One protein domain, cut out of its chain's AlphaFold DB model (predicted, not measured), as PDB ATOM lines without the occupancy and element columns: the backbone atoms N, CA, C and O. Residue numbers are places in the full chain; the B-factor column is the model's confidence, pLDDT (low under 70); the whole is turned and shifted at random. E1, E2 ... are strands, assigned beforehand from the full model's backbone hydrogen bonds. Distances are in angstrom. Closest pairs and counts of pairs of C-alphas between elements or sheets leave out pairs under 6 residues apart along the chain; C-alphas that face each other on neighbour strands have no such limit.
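AT A GLANCE: This is residues 39 to 201 of the 723 residues of an uncharacterized protein of Ichthyophthirius multifiliis (strain G5) (UniProt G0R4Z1). With little regular structure, the domain is an elongated sandwich: two strongly twisted sheets, E1-E2-E7-E4 and E5-E6-E3-E9, lie partly face to face, strands crossed, while E8 runs on into E9 and pairs with E10. The 163 printed residues include ten named strands, E1 to E10 in order, and no named helix: all strand, sheets antiparallel, under half the residues named. It is compact, radius of gyration 16.6 A, spanning 55 by 30 by 27 A.

HOW THE PARTS SIT: E1 (39 to 47) and E2 (76 to 84) form a hairpin, N 46 to O 79 2.9 A. E7 (147 to 154) neighbours E2, N 80 to O 149 2.9 A, and E4 (104 to 106), N 106 to O 152 3.0 A. E5 (124 to 128) and E6 (131 to 137) form a hairpin, N 126 to O 133 3.0 A. E3 (93 to 99) neighbours E6, N 96 to O 134 2.9 A, and E9 (167 to 175), N 97 to O 169 2.8 A. E8 (162 to 165) neighbours E10 (194 to 196), N 162 to O 196 2.8 A. E6 and E7 are near each other.

IN THESE COORDINATES: E1 (24.3 A) begins at C-alpha 39 (77.635, 58.132, 66.917); E10 ends at C-alpha 196 (95.333, 71.534, 72.043). E2 measures 26.0 A, E9 26.1 A.

THE WHOLE: C-alphas 58 and 178 are farthest apart, 56.0 A. The printed part has no cut. Links E1 to E2, E4 to E5 and E9 to E10 are long. Residues 57 to 60, 176 to 177 and 183 to 186 have pLDDT under 70.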
ATOM      1  N   LYS A  39      76.248  57.686  66.805       90.62
ATOM      2  CA  LYS A  39      77.635  58.132  66.917       90.62
ATOM      3  C   LYS A  39      77.799  59.478  66.234       90.62
ATOM      4  O   LYS A  39      77.409  59.662  65.080       90.62
ATOM      5  N   ILE A  40      78.460  60.384  66.938       94.81
ATOM      6  CA  ILE A  40      78.985  61.621  66.375       94.81
ATOM      7  C   ILE A  40      80.411  61.330  65.902       94.81
ATOM      8  O   ILE A  40      81.208  60.747  66.634       94.81
ATOM      9  N   THR A  41      80.735  61.701  64.667       95.31
ATOM     10  CA  THR A  41      82.073  61.524  64.091       95.31
ATOM     11  C   THR A  41      82.687  62.886  63.819       95.31
ATOM     12  O   THR A  41      82.082  63.706  63.124       95.31
ATOM     13  N   LYS A  42      83.891  63.127  64.347       94.94
ATOM     14  CA  LYS A  42      84.667  64.327  64.034       94.94
ATOM     15  C   LYS A  42      85.015  64.339  62.547       94.94
ATOM     16  O   LYS A  42      85.495  63.336  62.025       94.94
ATOM     17  N   VAL A  43      84.801  65.473  61.889       94.31
ATOM     18  CA  VAL A  43      85.294  65.703  60.525       94.31
ATOM     19  C   VAL A  43      86.602  66.474  60.593       94.31
ATOM     20  O   VAL A  43      87.622  65.981  60.131       94.31
ATOM     21  N   ALA A  44      86.572  67.668  61.189       93.12
ATOM     22  CA  ALA A  44      87.731  68.541  61.299       93.12
ATOM     23  C   ALA A  44      87.475  69.661  62.308       93.12
ATOM     24  O   ALA A  44      86.353  70.166  62.400       93.12
ATOM     25  N   ASN A  45      88.538  70.116  62.964       93.12
ATOM     26  CA  ASN A  45      88.601  71.488  63.453       93.12
ATOM     27  C   ASN A  45      89.334  72.340  62.411       93.12
ATOM     28  O   ASN A  45      90.348  71.913  61.848       93.12
ATOM     29  N   MET A  46      88.822  73.536  62.140       92.75
ATOM     30  CA  MET A  46      89.514  74.534  61.329       92.75
ATOM     31  C   MET A  46      89.782  75.795  62.137       92.75
ATOM     32  O   MET A  46      89.006  76.152  63.021       92.75
ATOM     33  N   TYR A  47      90.887  76.448  61.798       93.12
ATOM     34  CA  TYR A  47      91.401  77.651  62.440       93.12
ATOM     35  C   TYR A  47      91.525  78.780  61.418       93.12
ATOM     36  O   TYR A  47      91.656  78.523  60.215       93.12
ATOM     37  N   LEU A  48      91.536  80.024  61.898       92.06
ATOM     38  CA  LEU A  48      91.695  81.216  61.064       92.06
ATOM     39  C   LEU A  48      90.663  81.198  59.916       92.06
ATOM     40  O   LEU A  48      89.483  80.945  60.152       92.06
ATOM     41  N   TRP A  49      91.091  81.417  58.673       91.75
ATOM     42  CA  TRP A  49      90.242  81.453  57.474       91.75
ATOM     43  C   TRP A  49      90.054  80.085  56.791       91.75
ATOM     44  O   TRP A  49      89.940  79.993  55.566       91.75
ATOM     45  N   GLY A  50      90.028  79.000  57.573       88.69
ATOM     46  CA  GLY A  50      89.775  77.638  57.074       88.69
ATOM     47  C   GLY A  50      91.015  76.742  56.993       88.69
ATOM     48  O   GLY A  50      91.090  75.837  56.157       88.69
ATOM     49  N   ILE A  51      92.008  76.987  57.846       88.88
ATOM     50  CA  ILE A  51      93.214  76.164  57.955       88.88
ATOM     51  C   ILE A  51      92.875  74.901  58.736       88.88
ATOM     52  O   ILE A  51      92.395  74.962  59.866       88.88
ATOM     53  N   HIS A  52      93.107  73.743  58.120       88.19
ATOM     54  CA  HIS A  52      92.772  72.456  58.717       88.19
ATOM     55  C   HIS A  52      93.716  72.132  59.883       88.19
ATOM     56  O   HIS A  52      94.907  72.424  59.827       88.19
ATOM     57  N   GLU A  53      93.215  71.470  60.925       86.12
ATOM     58  CA  GLU A  53      94.004  71.143  62.124       86.12
ATOM     59  C   GLU A  53      95.262  70.301  61.885       86.12
ATOM     60  O   GLU A  53      96.206  70.362  62.675       86.12
ATOM     61  N   ASN A  54      95.278  69.564  60.776       84.31
ATOM     62  CA  ASN A  54      96.382  68.710  60.332       84.31
ATOM     63  C   ASN A  54      97.336  69.406  59.346       84.31
ATOM     64  O   ASN A  54      98.279  68.767  58.886       84.31
ATOM     65  N   GLU A  55      97.093  70.669  58.975       81.81
ATOM     66  CA  GLU A  55      98.042  71.414  58.139       81.81
ATOM     67  C   GLU A  55      99.386  71.508  58.868       81.81
ATOM     68  O   GLU A  55      99.442  71.840  60.057       81.81
ATOM     69  N   ASN A  56     100.470  71.211  58.148       70.50
ATOM     70  CA  ASN A  56     101.829  71.204  58.685       70.50
ATOM     71  C   ASN A  56     102.411  72.624  58.744       70.50
ATOM     72  O   ASN A  56     103.460  72.915  58.176       70.50
ATOM     73  N   ILE A  57     101.683  73.523  59.403       69.44
ATOM     74  CA  ILE A  57     102.189  74.827  59.810       69.44
ATOM     75  C   ILE A  57     102.584  74.666  61.275       69.44
ATOM     76  O   ILE A  57     101.747  74.289  62.102       69.44
ATOM     77  N   SER A  58     103.861  74.878  61.593       60.59
ATOM     78  CA  SER A  58     104.364  74.844  62.971       60.59
ATOM     79  C   SER A  58     103.501  75.737  63.870       60.59
ATOM     80  O   SER A  58     103.025  76.776  63.435       60.59
ATOM     81  N   GLN A  59     103.254  75.359  65.127       60.75
ATOM     82  CA  GLN A  59     102.613  76.286  66.070       60.75
ATOM     83  C   GLN A  59     103.365  77.622  66.086       60.75
ATOM     84  O   GLN A  59     104.595  77.573  66.116       60.75
ATOM     85  N   PRO A  60     102.671  78.777  66.087       58.94
ATOM     86  CA  PRO A  60     101.410  78.995  66.799       58.94
ATOM     87  C   PRO A  60     100.216  79.428  65.950       58.94
ATOM     88  O   PRO A  60      99.284  80.032  66.466       58.94
ATOM     89  N   PHE A  61     100.175  79.099  64.662       74.94
ATOM     90  CA  PHE A  61      99.113  79.562  63.752       74.94
ATOM     91  C   PHE A  61      97.726  78.906  63.968       74.94
ATOM     92  O   PHE A  61      96.932  78.837  63.032       74.94
ATOM     93  N   LYS A  62      97.431  78.389  65.173       81.94
ATOM     94  CA  LYS A  62      96.172  77.696  65.510       81.94
ATOM     95  C   LYS A  62      95.334  78.467  66.532       81.94
ATOM     96  O   LYS A  62      94.310  79.021  66.151       81.94
ATOM     97  N   LEU A  63      95.748  78.493  67.804       93.06
ATOM     98  CA  LEU A  63      95.006  79.133  68.895       93.06
ATOM     99  C   LEU A  63      95.916  79.974  69.790       93.06
ATOM    100  O   LEU A  63      96.982  79.528  70.214       93.06
ATOM    101  N   PHE A  64      95.434  81.168  70.124       94.31
ATOM    102  CA  PHE A  64      96.102  82.149  70.963       94.31
ATOM    103  C   PHE A  64      95.314  82.436  72.239       94.31
ATOM    104  O   PHE A  64      94.088  82.576  72.216       94.31
ATOM    105  N   LYS A  65      96.038  82.633  73.337       93.62
ATOM    106  CA  LYS A  65      95.537  83.248  74.569       93.62
ATOM    107  C   LYS A  65      96.154  84.620  74.788       93.62
ATOM    108  O   LYS A  65      97.216  84.917  74.254       93.62
ATOM    109  N   SER A  66      95.473  85.463  75.555       92.00
ATOM    110  CA  SER A  66      95.900  86.847  75.827       92.00
ATOM    111  C   SER A  66      97.300  86.929  76.434       92.00
ATOM    112  O   SER A  66      97.723  86.000  77.122       92.00
ATOM    113  N   ALA A  67      97.987  88.059  76.250       90.38
ATOM    114  CA  ALA A  67      99.256  88.309  76.924       90.38
ATOM    115  C   ALA A  67      99.063  88.495  78.447       90.38
ATOM    116  O   ALA A  67      97.992  88.932  78.891       90.38
ATOM    117  N   PRO A  68     100.090  88.253  79.281       87.25
ATOM    118  CA  PRO A  68     100.073  88.657  80.684       87.25
ATOM    119  C   PRO A  68      99.896  90.173  80.824       87.25
ATOM    120  O   PRO A  68     100.715  90.940  80.326       87.25
ATOM    121  N   GLY A  69      98.825  90.610  81.498       80.12
ATOM    122  CA  GLY A  69      98.467  92.036  81.570       80.12
ATOM    123  C   GLY A  69      98.061  92.641  80.219       80.12
ATOM    124  O   GLY A  69      98.078  93.861  80.073       80.12
ATOM    125  N   GLY A  70      97.738  91.783  79.250       73.56
ATOM    126  CA  GLY A  70      97.413  92.133  77.878       73.56
ATOM    127  C   GLY A  70      96.205  93.049  77.752       73.56
ATOM    128  O   GLY A  70      95.224  92.921  78.488       73.56
ATOM    129  N   ILE A  71      96.295  93.980  76.807       75.06
ATOM    130  CA  ILE A  71      95.242  94.951  76.484       75.06
ATOM    131  C   ILE A  71      94.426  94.449  75.285       75.06
ATOM    132  O   ILE A  71      93.263  94.819  75.121       75.06
ATOM    133  N   LEU A  72      95.019  93.583  74.458       75.25
ATOM    134  CA  LEU A  72      94.388  92.990  73.288       75.25
ATOM    135  C   LEU A  72      94.094  91.509  73.510       75.25
ATOM    136  O   LEU A  72      94.981  90.659  73.495       75.25
ATOM    137  N   GLY A  73      92.810  91.182  73.616       79.44
ATOM    138  CA  GLY A  73      92.383  89.797  73.566       79.44
ATOM    139  C   GLY A  73      92.303  89.271  72.129       79.44
ATOM    140  O   GLY A  73      91.436  89.742  71.392       79.44
ATOM    141  N   PRO A  74      93.150  88.310  71.699       88.88
ATOM    142  CA  PRO A  74      93.067  87.768  70.346       88.88
ATOM    143  C   PRO A  74      91.757  86.990  70.165       88.88
ATOM    144  O   PRO A  74      91.409  86.130  70.979       88.88
ATOM    145  N   ALA A  75      91.034  87.287  69.089       91.12
ATOM    146  CA  ALA A  75      89.841  86.565  68.680       91.12
ATOM    147  C   ALA A  75      90.242  85.425  67.740       91.12
ATOM    148  O   ALA A  75      90.641  85.649  66.597       91.12
ATOM    149  N   ASN A  76      90.129  84.193  68.224       94.38
ATOM    150  CA  ASN A  76      90.444  83.002  67.448       94.38
ATOM    151  C   ASN A  76      89.229  82.600  66.621       94.38
ATOM    152  O   ASN A  76      88.213  82.180  67.176       94.38
ATOM    153  N   SER A  77      89.335  82.699  65.304       95.19
ATOM    154  CA  SER A  77      88.329  82.168  64.386       95.19
ATOM    155  C   SER A  77      88.449  80.646  64.319       95.19
ATOM    156  O   SER A  77      89.499  80.128  63.933       95.19
ATOM    157  N   VAL A  78      87.398  79.929  64.721       96.38
ATOM    158  CA  VAL A  78      87.370  78.461  64.727       96.38
ATOM    159  C   VAL A  78      86.108  77.915  64.072       96.38
ATOM    160  O   VAL A  78      85.045  78.529  64.130       96.38
ATOM    161  N   GLN A  79      86.212  76.722  63.492       96.44
ATOM    162  CA  GLN A  79      85.076  75.958  62.990       96.44
ATOM    163  C   GLN A  79      85.177  74.500  63.430       96.44
ATOM    164  O   GLN A  79      86.174  73.831  63.171       96.44
ATOM    165  N   PHE A  80      84.108  74.003  64.045       97.44
ATOM    166  CA  PHE A  80      83.963  72.619  64.480       97.44
ATOM    167  C   PHE A  80      83.065  71.885  63.490       97.44
ATOM    168  O   PHE A  80      81.899  72.255  63.344       97.44
ATOM    169  N   LYS A  81      83.589  70.865  62.804       97.25
ATOM    170  CA  LYS A  81      82.833  70.055  61.840       97.25
ATOM    171  C   LYS A  81      82.637  68.624  62.322       97.25
ATOM    172  O   LYS A  81      83.586  67.970  62.759       97.25
ATOM    173  N   PHE A  82      81.428  68.102  62.145       97.12
ATOM    174  CA  PHE A  82      81.067  66.743  62.532       97.12
ATOM    175  C   PHE A  82      79.989  66.131  61.629       97.12
ATOM    176  O   PHE A  82      79.295  66.825  60.888       97.12
ATOM    177  N   LYS A  83      79.844  64.807  61.706       96.38
ATOM    178  CA  LYS A  83      78.745  64.033  61.109       96.38
ATOM    179  C   LYS A  83      78.033  63.219  62.178       96.38
ATOM    180  O   LYS A  83      78.623  62.896  63.210       96.38
ATOM    181  N   VAL A  84      76.792  62.843  61.902       93.25
ATOM    182  CA  VAL A  84      76.029  61.884  62.709       93.25
ATOM    183  C   VAL A  84      75.768  60.628  61.881       93.25
ATOM    184  O   VAL A  84      75.444  60.718  60.700       93.25
ATOM    185  N   ASP A  85      75.942  59.447  62.474       88.69
ATOM    186  CA  ASP A  85      75.861  58.175  61.735       88.69
ATOM    187  C   ASP A  85      74.425  57.673  61.497       88.69
ATOM    188  O   ASP A  85      74.226  56.672  60.801       88.69
ATOM    189  N   ASN A  86      73.423  58.363  62.051       84.44
ATOM    190  CA  ASN A  86      72.016  58.016  61.912       84.44
ATOM    191  C   ASN A  86      71.100  59.250  62.001       84.44
ATOM    192  O   ASN A  86      71.442  60.250  62.631       84.44
ATOM    193  N   ILE A  87      69.925  59.149  61.380       79.75
ATOM    194  CA  ILE A  87      68.916  60.212  61.284       79.75
ATOM    195  C   ILE A  87      67.859  60.005  62.374       79.75
ATOM    196  O   ILE A  87      67.430  58.878  62.635       79.75
ATOM    197  N   LEU A  88      67.429  61.097  63.007       76.56
ATOM    198  CA  LEU A  88      66.306  61.094  63.945       76.56
ATOM    199  C   LEU A  88      64.982  61.399  63.234       76.56
ATOM    200  O   LEU A  88      64.993  62.051  62.191       76.56
ATOM    201  N   PRO A  89      63.834  60.979  63.799       74.31
ATOM    202  CA  PRO A  89      62.530  61.394  63.295       74.31
ATOM    203  C   PRO A  89      62.399  62.921  63.257       74.31
ATOM    204  O   PRO A  89      62.838  63.613  64.185       74.31
ATOM    205  N   GLU A  90      61.757  63.433  62.206       76.19
ATOM    206  CA  GLU A  90      61.414  64.853  62.088       76.19
ATOM    207  C   GLU A  90      60.600  65.326  63.304       76.19
ATOM    208  O   GLU A  90      59.818  64.571  63.884       76.19
ATOM    209  N   GLY A  91      60.823  66.574  63.720       73.44
ATOM    210  CA  GLY A  91      60.209  67.158  64.920       73.44
ATOM    211  C   GLY A  91      60.977  66.929  66.228       73.44
ATOM    212  O   GLY A  91      60.590  67.484  67.250       73.44
ATOM    213  N   SER A  92      62.075  66.164  66.214       81.31
ATOM    214  CA  SER A  92      62.954  66.039  67.387       81.31
ATOM    215  C   SER A  92      63.602  67.386  67.730       81.31
ATOM    216  O   SER A  92      64.222  68.006  66.866       81.31
ATOM    217  N   GLU A  93      63.495  67.807  68.991       87.56
ATOM    218  CA  GLU A  93      64.174  68.996  69.507       87.56
ATOM    219  C   GLU A  93      65.513  68.614  70.143       87.56
ATOM    220  O   GLU A  93      65.583  67.784  71.054       87.56
ATOM    221  N   LEU A  94      66.581  69.231  69.643       90.88
ATOM    222  CA  LEU A  94      67.955  68.963  70.033       90.88
ATOM    223  C   LEU A  94      68.630  70.221  70.586       90.88
ATOM    224  O   LEU A  94      68.358  71.354  70.177       90.88
ATOM    225  N   THR A  95      69.570  69.997  71.498       92.50
ATOM    226  CA  THR A  95      70.559  70.989  71.928       92.50
ATOM    227  C   THR A  95      71.949  70.452  71.626       92.50
ATOM    228  O   THR A  95      72.317  69.378  72.094       92.50
ATOM    229  N   VAL A  96      72.730  71.201  70.850       95.19
ATOM    230  CA  VAL A  96      74.118  70.858  70.519       95.19
ATOM    231  C   VAL A  96      75.043  71.673  71.414       95.19
ATOM    232  O   VAL A  96      74.936  72.896  71.466       95.19
ATOM    233  N   LYS A  97      75.954  71.006  72.116       96.31
ATOM    234  CA  LYS A  97      76.968  71.618  72.977       96.31
ATOM    235  C   LYS A  97      78.346  71.283  72.431       96.31
ATOM    236  O   LYS A  97      78.666  70.110  72.250       96.31
ATOM    237  N   ILE A  98      79.157  72.304  72.194       97.75
ATOM    238  CA  ILE A  98      80.530  72.155  71.714       97.75
ATOM    239  C   ILE A  98      81.479  72.638  72.797       97.75
ATOM    240  O   ILE A  98      81.345  73.760  73.287       97.75
ATOM    241  N   ASP A  99      82.427  71.790  73.168       97.06
ATOM    242  CA  ASP A  99      83.441  72.090  74.164       97.06
ATOM    243  C   ASP A  99      84.612  72.837  73.522       97.06
ATOM    244  O   ASP A  99      85.438  72.264  72.812       97.06
ATOM    245  N   ALA A 100      84.651  74.152  73.732       95.69
ATOM    246  CA  ALA A 100      85.742  75.008  73.279       95.69
ATOM    247  C   ALA A 100      86.718  75.352  74.417       95.69
ATOM    248  O   ALA A 100      87.770  75.933  74.150       95.69
ATOM    249  N   GLN A 101      86.365  75.037  75.673       95.06
ATOM    250  CA  GLN A 101      87.101  75.406  76.890       95.06
ATOM    251  C   GLN A 101      87.553  76.885  76.913       95.06
ATOM    252  O   GLN A 101      88.598  77.221  77.465       95.06
ATOM    253  N   CYS A 102      86.778  77.774  76.282       93.69
ATOM    254  CA  CYS A 102      87.120  79.185  76.100       93.69
ATOM    255  C   CYS A 102      86.591  80.069  77.236       93.69
ATOM    256  O   CYS A 102      85.733  79.667  78.021       93.69
ATOM    257  N   ASN A 103      87.104  81.295  77.341       92.88
ATOM    258  CA  ASN A 103      86.657  82.263  78.343       92.88
ATOM    259  C   ASN A 103      85.501  83.147  77.856       92.88
ATOM    260  O   ASN A 103      84.853  83.783  78.687       92.88
ATOM    261  N   GLY A 104      85.265  83.198  76.545       90.19
ATOM    262  CA  GLY A 104      84.240  84.034  75.934       90.19
ATOM    263  C   GLY A 104      84.129  83.825  74.426       90.19
ATOM    264  O   GLY A 104      85.039  83.264  73.808       90.19
ATOM    265  N   ILE A 105      83.024  84.289  73.835       90.19
ATOM    266  CA  ILE A 105      82.785  84.248  72.383       90.19
ATOM    267  C   ILE A 105      82.180  85.563  71.882       90.19
ATOM    268  O   ILE A 105      81.485  86.269  72.615       90.19
ATOM    269  N   PHE A 106      82.365  85.836  70.593       87.69
ATOM    270  CA  PHE A 106      81.624  86.878  69.881       87.69
ATOM    271  C   PHE A 106      80.321  86.279  69.340       87.69
ATOM    272  O   PHE A 106      80.325  85.591  68.320       87.69
ATOM    273  N   GLU A 107      79.198  86.480  70.032       83.06
ATOM    274  CA  GLU A 107      77.949  85.754  69.738       83.06
ATOM    275  C   GLU A 107      77.358  86.085  68.353       83.06
ATOM    276  O   GLU A 107      76.729  85.234  67.732       83.06
ATOM    277  N   ASN A 108      77.589  87.293  67.835       83.75
ATOM    278  CA  ASN A 108      77.243  87.696  66.463       83.75
ATOM    279  C   ASN A 108      78.106  87.038  65.379       83.75
ATOM    280  O   ASN A 108      77.738  87.074  64.209       83.75
ATOM    281  N   SER A 109      79.251  86.462  65.743       91.50
ATOM    282  CA  SER A 109      80.141  85.788  64.796       91.50
ATOM    283  C   SER A 109      79.735  84.338  64.530       91.50
ATOM    284  O   SER A 109      80.327  83.698  63.664       91.50
ATOM    285  N   VAL A 110      78.757  83.795  65.266       93.00
ATOM    286  CA  VAL A 110      78.399  82.381  65.141       93.00
ATOM    287  C   VAL A 110      77.713  82.115  63.799       93.00
ATOM    288  O   VAL A 110      76.670  82.691  63.500       93.00
ATOM    289  N   VAL A 111      78.272  81.188  63.021       95.31
ATOM    290  CA  VAL A 111      77.689  80.668  61.778       95.31
ATOM    291  C   VAL A 111      77.493  79.169  61.913       95.31
ATOM    292  O   VAL A 111      78.384  78.449  62.364       95.31
ATOM    293  N   THR A 112      76.329  78.668  61.513       96.69
ATOM    294  CA  THR A 112      76.033  77.241  61.595       96.69
ATOM    295  C   THR A 112      75.055  76.801  60.518       96.69
ATOM    296  O   THR A 112      74.141  77.541  60.164       96.69
ATOM    297  N   ASN A 113      75.236  75.577  60.023       96.19
ATOM    298  CA  ASN A 113      74.277  74.890  59.157       96.19
ATOM    299  C   ASN A 113      73.452  73.834  59.917       96.19
ATOM    300  O   ASN A 113      72.888  72.925  59.301       96.19
ATOM    301  N   LEU A 114      73.415  73.909  61.252       96.25
ATOM    302  CA  LEU A 114      72.556  73.048  62.056       96.25
ATOM    303  C   LEU A 114      71.090  73.229  61.626       96.25
ATOM    304  O   LEU A 114      70.650  74.361  61.408       96.25
ATOM    305  N   PRO A 115      70.321  72.134  61.496       94.50
ATOM    306  CA  PRO A 115      68.932  72.211  61.062       94.50
ATOM    307  C   PRO A 115      68.110  73.003  62.080       94.50
ATOM    308  O   PRO A 115      68.220  72.776  63.284       94.50
ATOM    309  N   VAL A 116      67.268  73.919  61.609       93.38
ATOM    310  CA  VAL A 116      66.362  74.688  62.474       93.38
ATOM    311  C   VAL A 116      65.173  73.807  62.868       93.38
ATOM    312  O   VAL A 116      64.598  73.117  62.025       93.38
ATOM    313  N   LEU A 117      64.788  73.825  64.145       92.25
ATOM    314  CA  LEU A 117      63.578  73.158  64.626       92.25
ATOM    315  C   LEU A 117      62.326  73.733  63.943       92.25
ATOM    316  O   LEU A 117      62.168  74.949  63.833       92.25
ATOM    317  N   GLN A 118      61.400  72.864  63.534       88.44
ATOM    318  CA  GLN A 118      60.145  73.283  62.911       88.44
ATOM    319  C   GLN A 118      59.379  74.278  63.803       88.44
ATOM    320  O   GLN A 118      59.208  74.062  65.000       88.44
ATOM    321  N   GLY A 119      58.917  75.385  63.213       85.75
ATOM    322  CA  GLY A 119      58.219  76.456  63.936       85.75
ATOM    323  C   GLY A 119      59.140  77.463  64.636       85.75
ATOM    324  O   GLY A 119      58.647  78.427  65.221       85.75
ATOM    325  N   LYS A 120      60.465  77.288  64.563       87.25
ATOM    326  CA  LYS A 120      61.452  78.297  64.966       87.25
ATOM    327  C   LYS A 120      62.034  78.988  63.736       87.25
ATOM    328  O   LYS A 120      62.096  78.411  62.656       87.25
ATOM    329  N   SER A 121      62.457  80.237  63.910       84.38
ATOM    330  CA  SER A 121      63.038  81.046  62.833       84.38
ATOM    331  C   SER A 121      64.537  80.809  62.638       84.38
ATOM    332  O   SER A 121      65.023  80.942  61.520       84.38
ATOM    333  N   LYS A 122      65.278  80.463  63.704       88.69
ATOM    334  CA  LYS A 122      66.733  80.241  63.667       88.69
ATOM    335  C   LYS A 122      67.225  79.304  64.775       88.69
ATOM    336  O   LYS A 122      66.611  79.213  65.842       88.69
ATOM    337  N   VAL A 123      68.379  78.677  64.540       91.69
ATOM    338  CA  VAL A 123      69.211  78.090  65.603       91.69
ATOM    339  C   VAL A 123      69.823  79.236  66.409       91.69
ATOM    340  O   VAL A 123      70.329  80.201  65.840       91.69
ATOM    341  N   SER A 124      69.760  79.146  67.737       89.44
ATOM    342  CA  SER A 124      70.310  80.167  68.634       89.44
ATOM    343  C   SER A 124      71.494  79.596  69.393       89.44
ATOM    344  O   SER A 124      71.310  78.687  70.203       89.44
ATOM    345  N   CYS A 125      72.685  80.141  69.160       90.69
ATOM    346  CA  CYS A 125      73.914  79.729  69.830       90.69
ATOM    347  C   CYS A 125      74.402  80.815  70.797       90.69
ATOM    348  O   CYS A 125      74.384  81.995  70.457       90.69
ATOM    349  N   PHE A 126      74.835  80.412  71.987       87.62
ATOM    350  CA  PHE A 126      75.345  81.307  73.030       87.62
ATOM    351  C   PHE A 126      76.448  80.621  73.840       87.62
ATOM    352  O   PHE A 126      76.633  79.402  73.756       87.62
ATOM    353  N   PHE A 127      77.196  81.400  74.617       89.62
ATOM    354  CA  PHE A 127      78.276  80.887  75.460       89.62
ATOM    355  C   PHE A 127      77.794  80.523  76.865       89.62
ATOM    356  O   PHE A 127      77.080  81.290  77.508       89.62
ATOM    357  N   GLN A 128      78.228  79.369  77.374       89.19
ATOM    358  CA  GLN A 128      78.017  78.991  78.770       89.19
ATOM    359  C   GLN A 128      79.109  78.025  79.246       89.19
ATOM    360  O   GLN A 128      79.275  76.942  78.689       89.19
ATOM    361  N   LEU A 129      79.815  78.389  80.325       88.31
ATOM    362  CA  LEU A 129      80.785  77.529  81.029       88.31
ATOM    363  C   LEU A 129      81.843  76.886  80.107       88.31
ATOM    364  O   LEU A 129      82.095  75.686  80.186       88.31
ATOM    365  N   GLY A 130      82.444  77.664  79.203       91.19
ATOM    366  CA  GLY A 130      83.463  77.153  78.275       91.19
ATOM    367  C   GLY A 130      82.906  76.443  77.039       91.19
ATOM    368  O   GLY A 130      83.676  76.098  76.140       91.19
ATOM    369  N   LYS A 131      81.583  76.261  76.957       94.31
ATOM    370  CA  LYS A 131      80.902  75.599  75.843       94.31
ATOM    371  C   LYS A 131      80.117  76.589  74.987       94.31
ATOM    372  O   LYS A 131      79.580  77.581  75.483       94.31
ATOM    373  N   ILE A 132      80.002  76.271  73.702       95.06
ATOM    374  CA  ILE A 132      79.057  76.903  72.779       95.06
ATOM    375  C   ILE A 132      77.801  76.036  72.777       95.06
ATOM    376  O   ILE A 132      77.870  74.853  72.440       95.06
ATOM    377  N   ILE A 133      76.666  76.599  73.180       94.06
ATOM    378  CA  ILE A 133      75.393  75.884  73.279       94.06
ATOM    379  C   ILE A 133      74.447  76.412  72.208       94.06
ATOM    380  O   ILE A 133      74.041  77.568  72.259       94.06
ATOM    381  N   CYS A 134      74.062  75.547  71.275       94.88
ATOM    382  CA  CYS A 134      73.096  75.826  70.222       94.88
ATOM    383  C   CYS A 134      71.760  75.137  70.526       94.88
ATOM    384  O   CYS A 134      71.687  73.910  70.615       94.88
ATOM    385  N   LYS A 135      70.703  75.938  70.683       92.19
ATOM    386  CA  LYS A 135      69.311  75.509  70.912       92.19
ATOM    387  C   LYS A 135      68.457  75.684  69.655       92.19
ATOM    388  O   LYS A 135      68.883  76.335  68.699       92.19
ATOM    389  N   ASN A 136      67.225  75.168  69.700       91.50
ATOM    390  CA  ASN A 136      66.287  75.128  68.571       91.50
ATOM    391  C   ASN A 136      66.841  74.329  67.381       91.50
ATOM    392  O   ASN A 136      66.589  74.681  66.228       91.50
ATOM    393  N   VAL A 137      67.621  73.280  67.656       93.94
ATOM    394  CA  VAL A 137      68.173  72.411  66.618       93.94
ATOM    395  C   VAL A 137      67.151  71.317  66.314       93.94
ATOM    396  O   VAL A 137      66.654  70.655  67.221       93.94
ATOM    397  N   GLY A 138      66.792  71.165  65.044       92.44
ATOM    398  CA  GLY A 138      65.908  70.111  64.556       92.44
ATOM    399  C   GLY A 138      66.637  68.785  64.336       92.44
ATOM    400  O   GLY A 138      67.826  68.639  64.618       92.44
ATOM    401  N   ALA A 139      65.931  67.802  63.780       89.12
ATOM    402  CA  ALA A 139      66.528  66.519  63.424       89.12
ATOM    403  C   ALA A 139      67.575  66.660  62.300       89.12
ATOM    404  O   ALA A 139      67.361  67.362  61.310       89.12
ATOM    405  N   PHE A 140      68.700  65.953  62.427       91.00
ATOM    406  CA  PHE A 140      69.711  65.865  61.373       91.00
ATOM    407  C   PHE A 140      69.174  65.072  60.180       91.00
ATOM    408  O   PHE A 140      68.870  63.891  60.312       91.00
ATOM    409  N   LEU A 141      69.059  65.726  59.025       84.69
ATOM    410  CA  LEU A 141      68.359  65.198  57.850       84.69
ATOM    411  C   LEU A 141      69.176  64.199  57.016       84.69
ATOM    412  O   LEU A 141      68.597  63.412  56.273       84.69
ATOM    413  N   ASN A 142      70.510  64.239  57.085       87.44
ATOM    414  CA  ASN A 142      71.362  63.405  56.239       87.44
ATOM    415  C   ASN A 142      72.675  63.041  56.947       87.44
ATOM    416  O   ASN A 142      73.405  63.912  57.414       87.44
ATOM    417  N   LYS A 143      72.990  61.741  56.973       88.19
ATOM    418  CA  LYS A 143      74.227  61.178  57.542       88.19
ATOM    419  C   LYS A 143      75.504  61.632  56.822       88.19
ATOM    420  O   LYS A 143      76.579  61.647  57.416       88.19
ATOM    421  N   ASP A 144      75.395  61.973  55.539       90.75
ATOM    422  CA  ASP A 144      76.539  62.341  54.706       90.75
ATOM    423  C   ASP A 144      76.857  63.842  54.804       90.75
ATOM    424  O   ASP A 144      77.973  64.251  54.462       90.75
ATOM    425  N   THR A 145      75.917  64.641  55.329       93.69
ATOM    426  CA  THR A 145      76.069  66.084  55.541       93.69
ATOM    427  C   THR A 145      77.070  66.375  56.652       93.69
ATOM    428  O   THR A 145      76.973  65.855  57.760       93.69
ATOM    429  N   GLU A 146      78.021  67.259  56.357       95.44
ATOM    430  CA  GLU A 146      78.909  67.849  57.355       95.44
ATOM    431  C   GLU A 146      78.185  68.982  58.075       95.44
ATOM    432  O   GLU A 146      77.931  70.041  57.497       95.44
ATOM    433  N   TYR A 147      77.861  68.757  59.341       96.81
ATOM    434  CA  TYR A 147      77.333  69.786  60.221       96.81
ATOM    435  C   TYR A 147      78.478  70.573  60.839       96.81
ATOM    436  O   TYR A 147      79.548  70.022  61.113       96.81
ATOM    437  N   PHE A 148      78.266  71.866  61.063       97.38
ATOM    438  CA  PHE A 148      79.281  72.709  61.663       97.38
ATOM    439  C   PHE A 148      78.725  73.838  62.519       97.38
ATOM    440  O   PHE A 148      77.612  74.328  62.319       97.38
ATOM    441  N   VAL A 149      79.574  74.293  63.433       98.00
ATOM    442  CA  VAL A 149      79.447  75.579  64.118       98.00
ATOM    443  C   VAL A 149      80.791  76.284  63.998       98.00
ATOM    444  O   VAL A 149      81.824  75.727  64.367       98.00
ATOM    445  N   ALA A 150      80.780  77.488  63.440       97.56
ATOM    446  CA  ALA A 150      81.930  78.369  63.333       97.56
ATOM    447  C   ALA A 150      81.707  79.586  64.230       97.56
ATOM    448  O   ALA A 150      80.598  80.110  64.280       97.56
ATOM    449  N   VAL A 151      82.723  80.004  64.978       95.56
ATOM    450  CA  VAL A 151      82.626  81.106  65.948       95.56
ATOM    451  C   VAL A 151      84.002  81.722  66.218       95.56
ATOM    452  O   VAL A 151      85.025  81.048  66.101       95.56
ATOM    453  N   LYS A 152      84.042  83.006  66.583       94.12
ATOM    454  CA  LYS A 152      85.236  83.646  67.145       94.12
ATOM    455  C   LYS A 152      85.256  83.470  68.666       94.12
ATOM    456  O   LYS A 152      84.311  83.873  69.349       94.12
ATOM    457  N   ILE A 153      86.330  82.886  69.192       93.94
ATOM    458  CA  ILE A 153      86.484  82.540  70.612       93.94
ATOM    459  C   ILE A 153      87.694  83.223  71.249       93.94
ATOM    460  O   ILE A 153      88.683  83.539  70.586       93.94
ATOM    461  N   PHE A 154      87.621  83.419  72.561       92.88
ATOM    462  CA  PHE A 154      88.610  84.151  73.339       92.88
ATOM    463  C   PHE A 154      89.166  83.320  74.501       92.88
ATOM    464  O   PHE A 154      88.412  82.643  75.208       92.88
ATOM    465  N   TYR A 155      90.475  83.441  74.743       93.69
ATOM    466  CA  TYR A 155      91.166  82.849  75.890       93.69
ATOM    467  C   TYR A 155      91.940  83.918  76.676       93.69
ATOM    468  O   TYR A 155      92.718  84.704  76.120       93.69
ATOM    469  N   LYS A 156      91.751  83.933  77.996       92.25
ATOM    470  CA  LYS A 156      92.509  84.765  78.939       92.25
ATOM    471  C   LYS A 156      93.923  84.212  79.110       92.25
ATOM    472  O   LYS A 156      94.187  83.051  78.821       92.25
ATOM    473  N   ASN A 157      94.838  85.044  79.592       92.50
ATOM    474  CA  ASN A 157      96.249  84.680  79.745       92.50
ATOM    475  C   ASN A 157      96.482  83.449  80.645       92.50
ATOM    476  O   ASN A 157      97.379  82.648  80.398       92.50
ATOM    477  N   ASP A 158      95.672  83.297  81.690       92.50
ATOM    478  CA  ASP A 158      95.734  82.195  82.651       92.50
ATOM    479  C   ASP A 158      94.988  80.933  82.189       92.50
ATOM    480  O   ASP A 158      94.953  79.946  82.923       92.50
ATOM    481  N   ALA A 159      94.420  80.933  80.975       93.06
ATOM    482  CA  ALA A 159      93.792  79.747  80.415       93.06
ATOM    483  C   ALA A 159      94.823  78.602  80.295       93.06
ATOM    484  O   ALA A 159      95.907  78.807  79.717       93.06
ATOM    485  N   PRO A 160      94.514  77.411  80.843       94.31
ATOM    486  CA  PRO A 160      95.351  76.232  80.671       94.31
ATOM    487  C   PRO A 160      95.252  75.714  79.234       94.31
ATOM    488  O   PRO A 160      94.329  76.069  78.499       94.31
ATOM    489  N   ASP A 161      96.179  74.837  78.853       94.12
ATOM    490  CA  ASP A 161      96.045  74.091  77.605       94.12
ATOM    491  C   ASP A 161      94.770  73.245  77.611       94.12
ATOM    492  O   ASP A 161      94.299  72.764  78.648       94.12
ATOM    493  N   LEU A 162      94.200  73.081  76.424       95.38
ATOM    494  CA  LEU A 162      92.898  72.471  76.243       95.38
ATOM    495  C   LEU A 162      93.045  70.951  76.261       95.38
ATOM    496  O   LEU A 162      93.987  70.386  75.696       95.38
ATOM    497  N   THR A 163      92.096  70.275  76.894       96.25
ATOM    498  CA  THR A 163      92.092  68.817  77.069       96.25
ATOM    499  C   THR A 163      90.997  68.125  76.266       96.25
ATOM    500  O   THR A 163      91.131  66.944  75.963       96.25
ATOM    501  N   ASN A 164      89.938  68.847  75.901       95.56
ATOM    502  CA  ASN A 164      88.740  68.329  75.245       95.56
ATOM    503  C   ASN A 164      88.229  69.278  74.139       95.56
ATOM    504  O   ASN A 164      87.027  69.394  73.901       95.56
ATOM    505  N   PHE A 165      89.133  69.981  73.455       96.25
ATOM    506  CA  PHE A 165      88.773  70.980  72.451       96.25
ATOM    507  C   PHE A 165      88.079  70.354  71.236       96.25
ATOM    508  O   PHE A 165      88.588  69.422  70.607       96.25
ATOM    509  N   GLY A 166      86.912  70.893  70.884       96.19
ATOM    510  CA  GLY A 166      86.057  70.383  69.817       96.19
ATOM    511  C   GLY A 166      85.252  69.141  70.200       96.19
ATOM    512  O   GLY A 166      84.723  68.484  69.308       96.19
ATOM    513  N   GLY A 167      85.155  68.809  71.494       97.06
ATOM    514  CA  GLY A 167      84.227  67.783  71.967       97.06
ATOM    515  C   GLY A 167      82.776  68.188  71.689       97.06
ATOM    516  O   GLY A 167      82.443  69.373  71.740       97.06
ATOM    517  N   ILE A 168      81.907  67.227  71.372       97.25
ATOM    518  CA  ILE A 168      80.513  67.499  70.980       97.25
ATOM    519  C   ILE A 168      79.559  66.604  71.754       97.25
ATOM    520  O   ILE A 168      79.686  65.382  71.769       97.25
ATOM    521  N   GLU A 169      78.552  67.226  72.346       95.00
ATOM    522  CA  GLU A 169      77.465  66.579  73.065       95.00
ATOM    523  C   GLU A 169      76.136  67.036  72.455       95.00
ATOM    524  O   GLU A 169      75.933  68.224  72.202       95.00
ATOM    525  N   ILE A 170      75.235  66.093  72.179       92.62
ATOM    526  CA  ILE A 170      73.920  66.387  71.605       92.62
ATOM    527  C   ILE A 170      72.865  65.826  72.545       92.62
ATOM    528  O   ILE A 170      72.723  64.614  72.701       92.62
ATOM    529  N   GLU A 171      72.114  66.729  73.161       88.88
ATOM    530  CA  GLU A 171      71.015  66.394  74.053       88.88
ATOM    531  C   GLU A 171      69.711  66.373  73.262       88.88
ATOM    532  O   GLU A 171      69.402  67.314  72.530       88.88
ATOM    533  N   SER A 172      68.935  65.305  73.425       83.12
ATOM    534  CA  SER A 172      67.572  65.236  72.906       83.12
ATOM    535  C   SER A 172      66.611  65.676  74.001       83.12
ATOM    536  O   SER A 172      66.598  65.088  75.083       83.12
ATOM    537  N   LEU A 173      65.766  66.664  73.713       74.19
ATOM    538  CA  LEU A 173      64.629  66.979  74.571       74.19
ATOM    539  C   LEU A 173      63.520  65.975  74.261       74.19
ATOM    540  O   LEU A 173      62.958  65.950  73.168       74.19
ATOM    541  N   VAL A 174      63.269  65.078  75.212       71.81
ATOM    542  CA  VAL A 174      62.225  64.057  75.106       71.81
ATOM    543  C   VAL A 174      61.135  64.405  76.100       71.81
ATOM    544  O   VAL A 174      61.423  64.591  77.277       71.81
ATOM    545  N   PHE A 175      59.894  64.464  75.633       70.75
ATOM    546  CA  PHE A 175      58.728  64.693  76.477       70.75
ATOM    547  C   PHE A 175      57.941  63.392  76.654       70.75
ATOM    548  O   PHE A 175      57.899  62.553  75.749       70.75
ATOM    549  N   ASP A 176      57.352  63.198  77.831       68.25
ATOM    550  CA  ASP A 176      56.381  62.136  78.066       68.25
ATOM    551  C   ASP A 176      55.030  62.460  77.397       68.25
ATOM    552  O   ASP A 176      54.830  63.518  76.794       68.25
ATOM    553  N   ASN A 177      54.071  61.539  77.504       68.81
ATOM    554  CA  ASN A 177      52.740  61.698  76.909       68.81
ATOM    555  C   ASN A 177      51.910  62.821  77.565       68.81
ATOM    556  O   ASN A 177      50.811  63.120  77.101       68.81
ATOM    557  N   GLN A 178      52.402  63.404  78.658       74.19
ATOM    558  CA  GLN A 178      51.799  64.491  79.416       74.19
ATOM    559  C   GLN A 178      52.516  65.829  79.162       74.19
ATOM    560  O   GLN A 178      52.106  66.847  79.715       74.19
ATOM    561  N   GLY A 179      53.552  65.846  78.314       70.88
ATOM    562  CA  GLY A 179      54.337  67.035  77.991       70.88
ATOM    563  C   GLY A 179      55.427  67.373  79.012       70.88
ATOM    564  O   GLY A 179      56.025  68.442  78.909       70.88
ATOM    565  N   ASN A 180      55.723  66.501  79.981       74.38
ATOM    566  CA  ASN A 180      56.839  66.709  80.904       74.38
ATOM    567  C   ASN A 180      58.146  66.243  80.268       74.38
ATOM    568  O   ASN A 180      58.211  65.175  79.659       74.38
ATOM    569  N   GLN A 181      59.215  67.012  80.456       71.50
ATOM    570  CA  GLN A 181      60.539  66.628  79.984       71.50
ATOM    571  C   GLN A 181      61.071  65.413  80.764       71.50
ATOM    572  O   GLN A 181      61.127  65.413  81.995       71.50
ATOM    573  N   ILE A 182      61.515  64.391  80.038       72.19
ATOM    574  CA  ILE A 182      62.220  63.228  80.572       72.19
ATOM    575  C   ILE A 182      63.713  63.562  80.622       72.19
ATOM    576  O   ILE A 182      64.377  63.684  79.592       72.19
ATOM    577  N   ASN A 183      64.253  63.697  81.830       69.94
ATOM    578  CA  ASN A 183      65.670  63.998  82.033       69.94
ATOM    579  C   ASN A 183      66.568  62.780  81.739       69.94
ATOM    580  O   ASN A 183      66.150  61.632  81.898       69.94
ATOM    581  N   ASN A 184      67.827  63.039  81.368       65.62
ATOM    582  CA  ASN A 184      68.898  62.045  81.173       65.62
ATOM    583  C   ASN A 184      68.697  61.037  80.023       65.62
ATOM    584  O   ASN A 184      69.285  59.955  80.039       65.62
ATOM    585  N   VAL A 185      67.898  61.368  79.003       67.44
ATOM    586  CA  VAL A 185      67.813  60.549  77.783       67.44
ATOM    587  C   VAL A 185      68.946  60.934  76.831       67.44
ATOM    588  O   VAL A 185      68.827  61.885  76.062       67.44
ATOM    589  N   SER A 186      70.054  60.190  76.869       69.31
ATOM    590  CA  SER A 186      71.165  60.394  75.933       69.31
ATOM    591  C   SER A 186      70.998  59.516  74.701       69.31
ATOM    592  O   SER A 186      71.141  58.303  74.799       69.31
ATOM    593  N   VAL A 187      70.671  60.117  73.550       80.12
ATOM    594  CA  VAL A 187      70.531  59.403  72.262       80.12
ATOM    595  C   VAL A 187      71.834  59.332  71.478       80.12
ATOM    596  O   VAL A 187      72.058  58.400  70.699       80.12
ATOM    597  N   PHE A 188      72.698  60.308  71.714       88.06
ATOM    598  CA  PHE A 188      73.965  60.457  71.037       88.06
ATOM    599  C   PHE A 188      75.088  60.090  71.987       88.06
ATOM    600  O   PHE A 188      75.127  60.553  73.125       88.06
ATOM    601  N   ARG A 189      76.042  59.301  71.502       89.56
ATOM    602  CA  ARG A 189      77.299  59.128  72.219       89.56
ATOM    603  C   ARG A 189      78.119  60.415  72.064       89.56
ATOM    604  O   ARG A 189      78.392  60.777  70.915       89.56
ATOM    605  N   PRO A 190      78.527  61.084  73.162       92.62
ATOM    606  CA  PRO A 190      79.370  62.268  73.073       92.62
ATOM    607  C   PRO A 190      80.660  61.979  72.301       92.62
ATOM    608  O   PRO A 190      81.262  60.910  72.445       92.62
ATOM    609  N   LEU A 191      81.066  62.936  71.476       95.94
ATOM    610  CA  LEU A 191      82.359  62.948  70.813       95.94
ATOM    611  C   LEU A 191      83.374  63.592  71.755       95.94
ATOM    612  O   LEU A 191      83.211  64.751  72.137       95.94
ATOM    613  N   GLU A 192      84.424  62.854  72.098       95.75
ATOM    614  CA  GLU A 192      85.574  63.413  72.806       95.75
ATOM    615  C   GLU A 192      86.346  64.360  71.880       95.75
ATOM    616  O   GLU A 192      86.500  64.111  70.679       95.75
ATOM    617  N   GLY A 193      86.790  65.478  72.444       94.31
ATOM    618  CA  GLY A 193      87.627  66.452  71.767       94.31
ATOM    619  C   GLY A 193      89.088  66.022  71.719       94.31
ATOM    620  O   GLY A 193      89.451  64.876  71.980       94.31
ATOM    621  N   ILE A 194      89.948  66.972  71.368       92.75
ATOM    622  CA  ILE A 194      91.397  66.776  71.309       92.75
ATOM    623  C   ILE A 194      92.102  67.666  72.326       92.75
ATOM    624  O   ILE A 194      91.612  68.741  72.677       92.75
ATOM    625  N   SER A 195      93.290  67.250  72.760       92.75
ATOM    626  CA  SER A 195      94.174  68.166  73.473       92.75
ATOM    627  C   SER A 195      94.765  69.178  72.493       92.75
ATOM    628  O   SER A 195      95.119  68.834  71.364       92.75
ATOM    629  N   THR A 196      94.811  70.449  72.880       91.56
ATOM    630  CA  THR A 196      95.333  71.534  72.043       91.56
ATOM    631  C   THR A 196      96.032  72.556  72.924       91.56
ATOM    632  O   THR A 196      95.452  73.057  73.882       91.56
ATOM    633  N   GLU A 197      97.279  72.863  72.590       91.31
ATOM    634  CA  GLU A 197      98.076  73.877  73.279       91.31
ATOM    635  C   GLU A 197      97.608  75.287  72.898       91.31
ATOM    636  O   GLU A 197      97.266  75.551  71.739       91.31
ATOM    637  N   LEU A 198      97.591  76.190  73.880       93.06
ATOM    638  CA  LEU A 198      97.299  77.605  73.667       93.06
ATOM    639  C   LEU A 198      98.591  78.411  73.633       93.06
ATOM    640  O   LEU A 198      99.302  78.518  74.635       93.06
ATOM    641  N   PHE A 199      98.840  79.092  72.519       92.94
ATOM    642  CA  PHE A 199     100.006  79.954  72.416       92.94
ATOM    643  C   PHE A 199      99.760  81.328  73.048       92.94
ATOM    644  O   PHE A 199      98.737  81.968  72.808       92.94
ATOM    645  N   THR A 200     100.704  81.827  73.842       92.56
ATOM    646  CA  THR A 200     100.578  83.156  74.455       92.56
ATOM    647  C   THR A 200     100.825  84.260  73.425       92.56
ATOM    648  O   THR A 200     101.900  84.349  72.833       92.56
ATOM    649  N   ASN A 201      99.837  85.131  73.236       92.62
ATOM    650  CA  ASN A 201      99.919  86.300  72.369       92.62
ATOM    651  C   ASN A 201     100.924  87.315  72.928       92.62
ATOM    652  O   ASN A 201     100.898  87.615  74.117       92.62
TER     653      ASN A 201